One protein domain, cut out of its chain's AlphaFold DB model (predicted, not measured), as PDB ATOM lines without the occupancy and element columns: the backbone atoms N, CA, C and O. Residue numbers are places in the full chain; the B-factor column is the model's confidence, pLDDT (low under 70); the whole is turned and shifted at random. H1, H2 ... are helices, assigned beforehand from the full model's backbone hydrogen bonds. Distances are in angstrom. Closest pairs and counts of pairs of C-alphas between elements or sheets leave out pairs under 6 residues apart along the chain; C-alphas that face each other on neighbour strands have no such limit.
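AT A GLANCE: This is residues 2 to 69 of the 437 residues of an uncharacterized protein of Metarhizium guizhouense (strain ARSEF 977) (UniProt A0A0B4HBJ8). Four short helices are strung on long loops in a loose, elongated shape: H4, the longest, lies roughly along the long axis, with H2 beside its last residues, while H1 is far off at the opposite end. H3 sits off to one side at the tip of a loop, where residues 38 to 39 and 50 to 51 pair briefly as antiparallel strands do. The printed part has 68 residues, with H1, H2, H3 and H4 in that order along the chain and no named strand. The class is all helix, though under half of the residues, 28 of 68, are in named elements. The whole is only just loose, close to compact, with a radius of gyration of the C-alphas of 13.4 A, and spans 43 by 24 by 21 A.

IN THESE COORDINATES: H1 is residues 3 to 6, and its first C-alpha, that of Trp 3, is at (9.460, 9.900, 6.398). Residues 7 to 22 follow with no named element. H2 is residues 23 to 28, 8.8 A from first to last C-alpha, beginning at C-alpha 23 at (17.775, 38.927, 6.582). H3 is residues 40 to 46 and measures 10.0 A. H4 is residues 55 to 65 and measures 15.1 A, ending at C-alpha 65 at (24.910, 38.666, -2.119).

HOW THE PARTS SIT: H1 touches no helix and is apart from H2, H3 and H4. H2 and H4 touch, with 6 pairs of C-alphas within 8 A. Their closest C-alphas are those of Tyr 27 and Val 65, 6.0 A apart. They run the same way at a steep tilt of 36 degrees, only just past shallow, and their centres are 11.4 A apart. H3 touches no helix and is apart from H2 and H4. In H2, H3 and H4 every O i to N i+4 pair is within hydrogen-bond range; H1 is too short for such a pair, and its one O i to N i+3 pair is not within range.

THE WHOLE: The C-alphas of Lys 2 and Lys 69, the first and last printed residues, are the two farthest apart, at 43.2 A. The printed part has no cut. The links from H1 to H2, with 16 residues, and from H2 to H3, with 11 residues, are long; the link from H3 to H4, with 8 residues, is short. The mean pLDDT of the printed part is 83.4, and 13 residues are under 70, namely residues 2 to 7 and 9 to 15. The mean pLDDT of H1 is 63.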
ATOM      1  N   LYS A   2       5.427  10.553   7.971       57.88
ATOM      2  CA  LYS A   2       6.483  11.567   8.221       57.88
ATOM      3  C   LYS A   2       7.795  11.401   7.424       57.88
ATOM      4  O   LYS A   2       8.468  12.385   7.164       57.88
ATOM      5  N   TRP A   3       8.142  10.189   6.989       58.94
ATOM      6  CA  TRP A   3       9.460   9.900   6.398       58.94
ATOM      7  C   TRP A   3       9.649  10.412   4.959       58.94
ATOM      8  O   TRP A   3      10.767  10.709   4.553       58.94
ATOM      9  N   LYS A   4       8.567  10.551   4.179       65.56
ATOM     10  CA  LYS A   4       8.662  10.936   2.757       65.56
ATOM     11  C   LYS A   4       8.908  12.431   2.543       65.56
ATOM     12  O   LYS A   4       9.463  12.812   1.519       65.56
ATOM     13  N   THR A   5       8.489  13.276   3.481       64.06
ATOM     14  CA  THR A   5       8.615  14.734   3.366       64.06
ATOM     15  C   THR A   5       9.861  15.267   4.064       64.06
ATOM     16  O   THR A   5      10.416  16.255   3.600       64.06
ATOM     17  N   GLN A   6      10.361  14.583   5.099       63.88
ATOM     18  CA  GLN A   6      11.505  15.026   5.906       63.88
ATOM     19  C   GLN A   6      12.815  15.187   5.117       63.88
ATOM     20  O   GLN A   6      13.657  15.999   5.490       63.88
ATOM     21  N   HIS A   7      12.972  14.456   4.011       63.78
ATOM     22  CA  HIS A   7      14.139  14.546   3.125       63.78
ATOM     23  C   HIS A   7      13.926  15.447   1.906       63.78
ATOM     24  O   HIS A   7      14.797  15.523   1.039       63.78
ATOM     25  N   GLN A   8      12.780  16.125   1.795       71.31
ATOM     26  CA  GLN A   8      12.593  17.066   0.702       71.31
ATOM     27  C   GLN A   8      13.476  18.302   0.920       71.31
ATOM     28  O   GLN A   8      13.554  18.808   2.039       71.31
ATOM     29  N   PRO A   9      14.116  18.828  -0.140       64.50
ATOM     30  CA  PRO A   9      14.989  19.997  -0.030       64.50
ATOM     31  C   PRO A   9      14.254  21.226   0.525       64.50
ATOM     32  O   PRO A   9      14.856  22.038   1.210       64.50
ATOM     33  N   ASN A  10      12.939  21.318   0.310       64.56
ATOM     34  CA  ASN A  10      12.090  22.372   0.861       64.56
ATOM     35  C   ASN A  10      11.127  21.805   1.913       64.56
ATOM     36  O   ASN A  10       9.917  22.030   1.850       64.56
ATOM     37  N   TYR A  11      11.634  20.997   2.848       69.38
ATOM     38  CA  TYR A  11      10.803  20.457   3.918       69.38
ATOM     39  C   TYR A  11      10.246  21.583   4.799       69.38
ATOM     40  O   TYR A  11      10.951  22.217   5.579       69.38
ATOM     41  N   ARG A  12       8.937  21.807   4.663       55.72
ATOM     42  CA  ARG A  12       8.207  22.982   5.158       55.72
ATOM     43  C   ARG A  12       7.906  22.975   6.667       55.72
ATOM     44  O   ARG A  12       7.165  23.835   7.124       55.72
ATOM     45  N   MET A  13       8.422  22.008   7.438       58.00
ATOM     46  CA  MET A  13       8.218  21.972   8.901       58.00
ATOM     47  C   MET A  13       9.050  23.007   9.667       58.00
ATOM     48  O   MET A  13       8.823  23.189  10.858       58.00
ATOM     49  N   PHE A  14       9.981  23.691   9.006       58.25
ATOM     50  CA  PHE A  14      10.708  24.817   9.583       58.25
ATOM     51  C   PHE A  14      10.136  26.126   9.031       58.25
ATOM     52  O   PHE A  14       9.688  26.175   7.882       58.25
ATOM     53  N   ARG A  15      10.098  27.171   9.873       65.44
ATOM     54  CA  ARG A  15       9.647  28.519   9.490       65.44
ATOM     55  C   ARG A  15      10.344  28.948   8.195       65.44
ATOM     56  O   ARG A  15      11.500  28.598   7.965       65.44
ATOM     57  N   SER A  16       9.633  29.695   7.351       81.31
ATOM     58  CA  SER A  16      10.215  30.249   6.126       81.31
ATOM     59  C   SER A  16      11.459  31.060   6.485       81.31
ATOM     60  O   SER A  16      11.356  32.055   7.193       81.31
ATOM     61  N   LEU A  17      12.631  30.667   5.984       86.00
ATOM     62  CA  LEU A  17      13.875  31.386   6.287       86.00
ATOM     63  C   LEU A  17      13.880  32.817   5.738       86.00
ATOM     64  O   LEU A  17      14.644  33.652   6.199       86.00
ATOM     65  N   ARG A  18      12.970  33.121   4.806       87.44
ATOM     66  CA  ARG A  18      12.753  34.466   4.256       87.44
ATOM     67  C   ARG A  18      12.120  35.440   5.248       87.44
ATOM     68  O   ARG A  18      12.096  36.629   4.982       87.44
ATOM     69  N   THR A  19      11.573  34.939   6.352       86.25
ATOM     70  CA  THR A  19      10.963  35.768   7.400       86.25
ATOM     71  C   THR A  19      11.856  35.876   8.632       86.25
ATOM     72  O   THR A  19      11.371  36.241   9.698       86.25
ATOM     73  N   VAL A  20      13.127  35.475   8.528       87.31
ATOM     74  CA  VAL A  20      14.098  35.651   9.610       87.31
ATOM     75  C   VAL A  20      14.403  37.140   9.734       87.31
ATOM     76  O   VAL A  20      14.673  37.811   8.737       87.31
ATOM     77  N   GLN A  21      14.318  37.657  10.957       89.62
ATOM     78  CA  GLN A  21      14.657  39.042  11.256       89.62
ATOM     79  C   GLN A  21      16.134  39.296  10.937       89.62
ATOM     80  O   GLN A  21      16.983  38.449  11.201       89.62
ATOM     81  N   GLY A  22      16.433  40.446  10.335       88.50
ATOM     82  CA  GLY A  22      17.795  40.806   9.948       88.50
ATOM     83  C   GLY A  22      18.273  40.199   8.623       88.50
ATOM     84  O   GLY A  22      19.414  40.424   8.221       88.50
ATOM     85  N   LEU A  23      17.431  39.436   7.913       90.88
ATOM     86  CA  LEU A  23      17.775  38.927   6.582       90.88
ATOM     87  C   LEU A  23      17.953  40.059   5.552       90.88
ATOM     88  O   LEU A  23      18.732  39.928   4.611       90.88
ATOM     89  N   ASP A  24      17.263  41.176   5.745       90.88
ATOM     90  CA  ASP A  24      17.445  42.427   5.013       90.88
ATOM     91  C   ASP A  24      18.895  42.922   5.061       90.88
ATOM     92  O   ASP A  24      19.463  43.213   4.007       90.88
ATOM     93  N   TYR A  25      19.544  42.888   6.231       90.25
ATOM     94  CA  TYR A  25      20.969  43.221   6.336       90.25
ATOM     95  C   TYR A  25      21.840  42.278   5.512       90.25
ATOM     96  O   TYR A  25      22.788  42.720   4.866       90.25
ATOM     97  N   VAL A  26      21.502  40.988   5.476       90.12
ATOM     98  CA  VAL A  26      22.225  40.013   4.651       90.12
ATOM     99  C   VAL A  26      22.055  40.334   3.167       90.12
ATOM    100  O   VAL A  26      23.027  40.268   2.421       90.12
ATOM    101  N   TYR A  27      20.861  40.733   2.725       89.88
ATOM    102  CA  TYR A  27      20.637  41.145   1.336       89.88
ATOM    103  C   TYR A  27      21.403  42.420   0.947       89.88
ATOM    104  O   TYR A  27      21.731  42.585  -0.231       89.88
ATOM    105  N   CYS A  28      21.740  43.287   1.905       87.31
ATOM    106  CA  CYS A  28      22.595  44.455   1.670       87.31
ATOM    107  C   CYS A  28      24.067  44.090   1.411       87.31
ATOM    108  O   CYS A  28      24.813  44.897   0.851       87.31
ATOM    109  N   LEU A  29      24.503  42.880   1.772       87.06
ATOM    110  CA  LEU A  29      25.885  42.442   1.604       87.06
ATOM    111  C   LEU A  29      26.173  42.029   0.153       87.06
ATOM    112  O   LEU A  29      26.212  40.847  -0.168       87.06
ATOM    113  N   ARG A  30      26.389  42.987  -0.750       88.94
ATOM    114  CA  ARG A  30      26.842  42.692  -2.123       88.94
ATOM    115  C   ARG A  30      28.357  42.535  -2.229       88.94
ATOM    116  O   ARG A  30      29.111  43.136  -1.468       88.94
ATOM    117  N   GLY A  31      28.804  41.777  -3.230       85.50
ATOM    118  CA  GLY A  31      30.222  41.563  -3.531       85.50
ATOM    119  C   GLY A  31      30.901  40.467  -2.703       85.50
ATOM    120  O   GLY A  31      32.122  40.324  -2.763       85.50
ATOM    121  N   ILE A  32      30.145  39.665  -1.947       88.12
ATOM    122  CA  ILE A  32      30.714  38.554  -1.172       88.12
ATOM    123  C   ILE A  32      31.062  37.385  -2.103       88.12
ATOM    124  O   ILE A  32      30.287  36.992  -2.974       88.12
ATOM    125  N   SER A  33      32.224  36.762  -1.886       86.12
ATOM    126  CA  SER A  33      32.688  35.622  -2.690       86.12
ATOM    127  C   SER A  33      31.934  34.322  -2.379       86.12
ATOM    128  O   SER A  33      31.587  33.563  -3.292       86.12
ATOM    129  N   ARG A  34      31.666  34.065  -1.093       88.62
ATOM    130  CA  ARG A  34      31.075  32.826  -0.580       88.62
ATOM    131  C   ARG A  34      30.199  33.095   0.643       88.62
ATOM    132  O   ARG A  34      30.609  33.802   1.551       88.62
ATOM    133  N   ILE A  35      29.033  32.453   0.689       91.12
ATOM    134  CA  ILE A  35      28.118  32.463   1.837       91.12
ATOM    135  C   ILE A  35      27.662  31.032   2.148       91.12
ATOM    136  O   ILE A  35      27.473  30.223   1.236       91.12
ATOM    137  N   THR A  36      27.527  30.694   3.431       91.38
ATOM    138  CA  THR A  36      27.072  29.371   3.889       91.38
ATOM    139  C   THR A  36      26.147  29.513   5.088       91.38
ATOM    140  O   THR A  36      26.480  30.242   6.015       91.38
ATOM    141  N   PHE A  37      25.036  28.774   5.093       91.19
ATOM    142  CA  PHE A  37      24.024  28.838   6.147       91.19
ATOM    143  C   PHE A  37      23.987  27.546   6.962       91.19
ATOM    144  O   PHE A  37      23.928  26.443   6.403       91.19
ATOM    145  N   TRP A  38      23.973  27.700   8.280       90.88
ATOM    146  CA  TRP A  38      23.984  26.609   9.247       90.88
ATOM    147  C   TRP A  38      22.758  26.704  10.154       90.88
ATOM    148  O   TRP A  38      22.284  27.791  10.466       90.88
ATOM    149  N   ASP A  39      22.215  25.553  10.530       88.69
ATOM    150  CA  ASP A  39      21.051  25.427  11.399       88.69
ATOM    151  C   ASP A  39      21.523  25.380  12.856       88.69
ATOM    152  O   ASP A  39      22.021  24.352  13.327       88.69
ATOM    153  N   HIS A  40      21.398  26.516  13.544       86.06
ATOM    154  CA  HIS A  40      21.848  26.682  14.925       86.06
ATOM    155  C   HIS A  40      21.115  25.736  15.884       86.06
ATOM    156  O   HIS A  40      21.735  25.080  16.716       86.06
ATOM    157  N   THR A  41      19.801  25.573  15.712       84.56
ATOM    158  CA  THR A  41      18.989  24.695  16.562       84.56
ATOM    159  C   THR A  41      19.437  23.239  16.451       84.56
ATOM    160  O   THR A  41      19.558  22.549  17.464       84.56
ATOM    161  N   LYS A  42      19.727  22.757  15.235       84.44
ATOM    162  CA  LYS A  42      20.287  21.407  15.052       84.44
ATOM    163  C   LYS A  42      21.704  21.289  15.589       84.44
ATOM    164  O   LYS A  42      22.049  20.234  16.117       84.44
ATOM    165  N   TRP A  43      22.506  22.342  15.460       87.00
ATOM    166  CA  TRP A  43      23.857  22.348  16.000       87.00
ATOM    167  C   TRP A  43      23.854  22.219  17.526       87.00
ATOM    168  O   TRP A  43      24.542  21.338  18.033       87.00
ATOM    169  N   ILE A  44      23.006  22.971  18.236       87.75
ATOM    170  CA  ILE A  44      22.834  22.829  19.691       87.75
ATOM    171  C   ILE A  44      22.316  21.431  20.049       87.75
ATOM    172  O   ILE A  44      22.853  20.778  20.939       87.75
ATOM    173  N   ALA A  45      21.286  20.943  19.351       88.56
ATOM    174  CA  ALA A  45      20.635  19.685  19.715       88.56
ATOM    175  C   ALA A  45      21.497  18.436  19.454       88.56
ATOM    176  O   ALA A  45      21.344  17.432  20.147       88.56
ATOM    177  N   GLN A  46      22.349  18.459  18.425       88.94
ATOM    178  CA  GLN A  46      23.095  17.280  17.958       88.94
ATOM    179  C   GLN A  46      24.611  17.414  18.133       88.94
ATOM    180  O   GLN A  46      25.333  16.456  17.871       88.94
ATOM    181  N   GLY A  47      25.112  18.595  18.508       87.12
ATOM    182  CA  GLY A  47      26.545  18.902  18.545       87.12
ATOM    183  C   GLY A  47      27.212  18.940  17.163       87.12
ATOM    184  O   GLY A  47      28.430  19.062  17.065       87.12
ATOM    185  N   LEU A  48      26.437  18.842  16.077       84.94
ATOM    186  CA  LEU A  48      26.937  18.736  14.708       84.94
ATOM    187  C   LEU A  48      26.478  19.931  13.875       84.94
ATOM    188  O   LEU A  48      25.282  20.219  13.794       84.94
ATOM    189  N   LYS A  49      27.425  20.601  13.204       88.94
ATOM    190  CA  LYS A  49      27.125  21.689  12.262       88.94
ATOM    191  C   LYS A  49      26.296  21.152  11.097       88.94
ATOM    192  O   LYS A  49      26.812  20.550  10.155       88.94
ATOM    193  N   CYS A  50      24.993  21.392  11.157       86.12
ATOM    194  CA  CYS A  50      24.048  20.970  10.136       86.12
ATOM    195  C   CYS A  50      23.811  22.118   9.158       86.12
ATOM    196  O   CYS A  50      23.420  23.208   9.567       86.12
ATOM    197  N   LYS A  51      24.027  21.896   7.858       89.25
ATOM    198  CA  LYS A  51      23.683  22.909   6.851       89.25
ATOM    199  C   LYS A  51      22.173  23.082   6.767       89.25
ATOM    200  O   LYS A  51      21.414  22.116   6.876       89.25
ATOM    201  N   VAL A  52      21.752  24.310   6.493       88.88
ATOM    202  CA  VAL A  52      20.375  24.583   6.085       88.88
ATOM    203  C   VAL A  52      20.059  23.774   4.821       88.88
ATOM    204  O   VAL A  52      20.885  23.674   3.915       88.88
ATOM    205  N   LEU A  53      18.870  23.167   4.761       85.50
ATOM    206  CA  LEU A  53      18.464  22.323   3.629       85.50
ATOM    207  C   LEU A  53      17.699  23.081   2.542       85.50
ATOM    208  O   LEU A  53      17.699  22.620   1.402       85.50
ATOM    209  N   ASP A  54      17.099  24.235   2.868       86.75
ATOM    210  CA  ASP A  54      16.350  25.055   1.909       86.75
ATOM    211  C   ASP A  54      17.296  25.579   0.823       86.75
ATOM    212  O   ASP A  54      18.014  26.571   0.992       86.75
ATOM    213  N   LYS A  55      17.315  24.863  -0.303       86.81
ATOM    214  CA  LYS A  55      18.140  25.199  -1.464       86.81
ATOM    215  C   LYS A  55      17.651  26.476  -2.136       86.81
ATOM    216  O   LYS A  55      18.461  27.203  -2.699       86.81
ATOM    217  N   THR A  56      16.347  26.752  -2.091       89.00
ATOM    218  CA  THR A  56      15.781  27.941  -2.744       89.00
ATOM    219  C   THR A  56      16.198  29.208  -2.020       89.00
ATOM    220  O   THR A  56      16.575  30.173  -2.670       89.00
ATOM    221  N   PHE A  57      16.183  29.186  -0.688       89.94
ATOM    222  CA  PHE A  57      16.688  30.268   0.145       89.94
ATOM    223  C   PHE A  57      18.185  30.489  -0.088       89.94
ATOM    224  O   PHE A  57      18.607  31.606  -0.369       89.94
ATOM    225  N   GLN A  58      18.983  29.417  -0.062       91.25
ATOM    226  CA  GLN A  58      20.427  29.515  -0.299       91.25
ATOM    227  C   GLN A  58      20.757  30.115  -1.664       91.25
ATOM    228  O   GLN A  58      21.638  30.964  -1.757       91.25
ATOM    229  N   LEU A  59      20.063  29.677  -2.717       91.75
ATOM    230  CA  LEU A  59      20.262  30.196  -4.068       91.75
ATOM    231  C   LEU A  59      19.834  31.657  -4.193       91.75
ATOM    232  O   LEU A  59      20.523  32.422  -4.859       91.75
ATOM    233  N   ASP A  60      18.721  32.028  -3.565       92.50
ATOM    234  CA  ASP A  60      18.202  33.393  -3.574       92.50
ATOM    235  C   ASP A  60      19.184  34.364  -2.911       92.50
ATOM    236  O   ASP A  60      19.671  35.295  -3.552       92.50
ATOM    237  N   VAL A  61      19.588  34.077  -1.669       93.44
ATOM    238  CA  VAL A  61      20.549  34.931  -0.966       93.44
ATOM    239  C   VAL A  61      21.897  34.926  -1.680       93.44
ATOM    240  O   VAL A  61      22.465  35.990  -1.898       93.44
ATOM    241  N   ALA A  62      22.393  33.768  -2.132       93.06
ATOM    242  CA  ALA A  62      23.650  33.709  -2.873       93.06
ATOM    243  C   ALA A  62      23.607  34.518  -4.176       93.06
ATOM    244  O   ALA A  62      24.621  35.104  -4.539       93.06
ATOM    245  N   ARG A  63      22.471  34.578  -4.879       92.50
ATOM    246  CA  ARG A  63      22.329  35.395  -6.091       92.50
ATOM    247  C   ARG A  63      22.429  36.883  -5.770       92.50
ATOM    248  O   ARG A  63      23.132  37.598  -6.476       92.50
ATOM    249  N   THR A  64      21.758  37.333  -4.715       92.12
ATOM    250  CA  THR A  64      21.760  38.747  -4.321       92.12
ATOM    251  C   THR A  64      23.120  39.173  -3.772       92.12
ATOM    252  O   THR A  64      23.676  40.180  -4.201       92.12
ATOM    253  N   VAL A  65      23.688  38.367  -2.877       92.81
ATOM    254  CA  VAL A  65      24.910  38.666  -2.119       92.81
ATOM    255  C   VAL A  65      26.179  38.537  -2.962       92.81
ATOM    256  O   VAL A  65      27.114  39.327  -2.828       92.81
ATOM    257  N   ARG A  66      26.218  37.565  -3.881       91.69
ATOM    258  CA  ARG A  66      27.353  37.389  -4.806       91.69
ATOM    259  C   ARG A  66      27.252  38.283  -6.041       91.69
ATOM    260  O   ARG A  66      28.146  38.245  -6.883       91.69
ATOM    261  N   GLY A  67      26.168  39.050  -6.168       89.19
ATOM    262  CA  GLY A  67      26.037  40.053  -7.211       89.19
ATOM    263  C   GLY A  67      27.155  41.098  -7.105       89.19
ATOM    264  O   GLY A  67      27.622  41.380  -5.994       89.19
ATOM    265  N   PRO A  68      27.601  41.670  -8.239       85.50
ATOM    266  CA  PRO A  68      28.583  42.741  -8.215       85.50
ATOM    267  C   PRO A  68      28.046  43.923  -7.404       85.50
ATOM    268  O   PRO A  68      26.844  44.212  -7.398       85.50
ATOM    269  N   LYS A  69      28.949  44.590  -6.689       86.94
ATOM    270  CA  LYS A  69      28.630  45.827  -5.982       86.94
ATOM    271  C   LYS A  69      28.484  46.966  -7.001       86.94
ATOM    272  O   LYS A  69      29.078  46.895  -8.076       86.94
TER     273      LYS A  69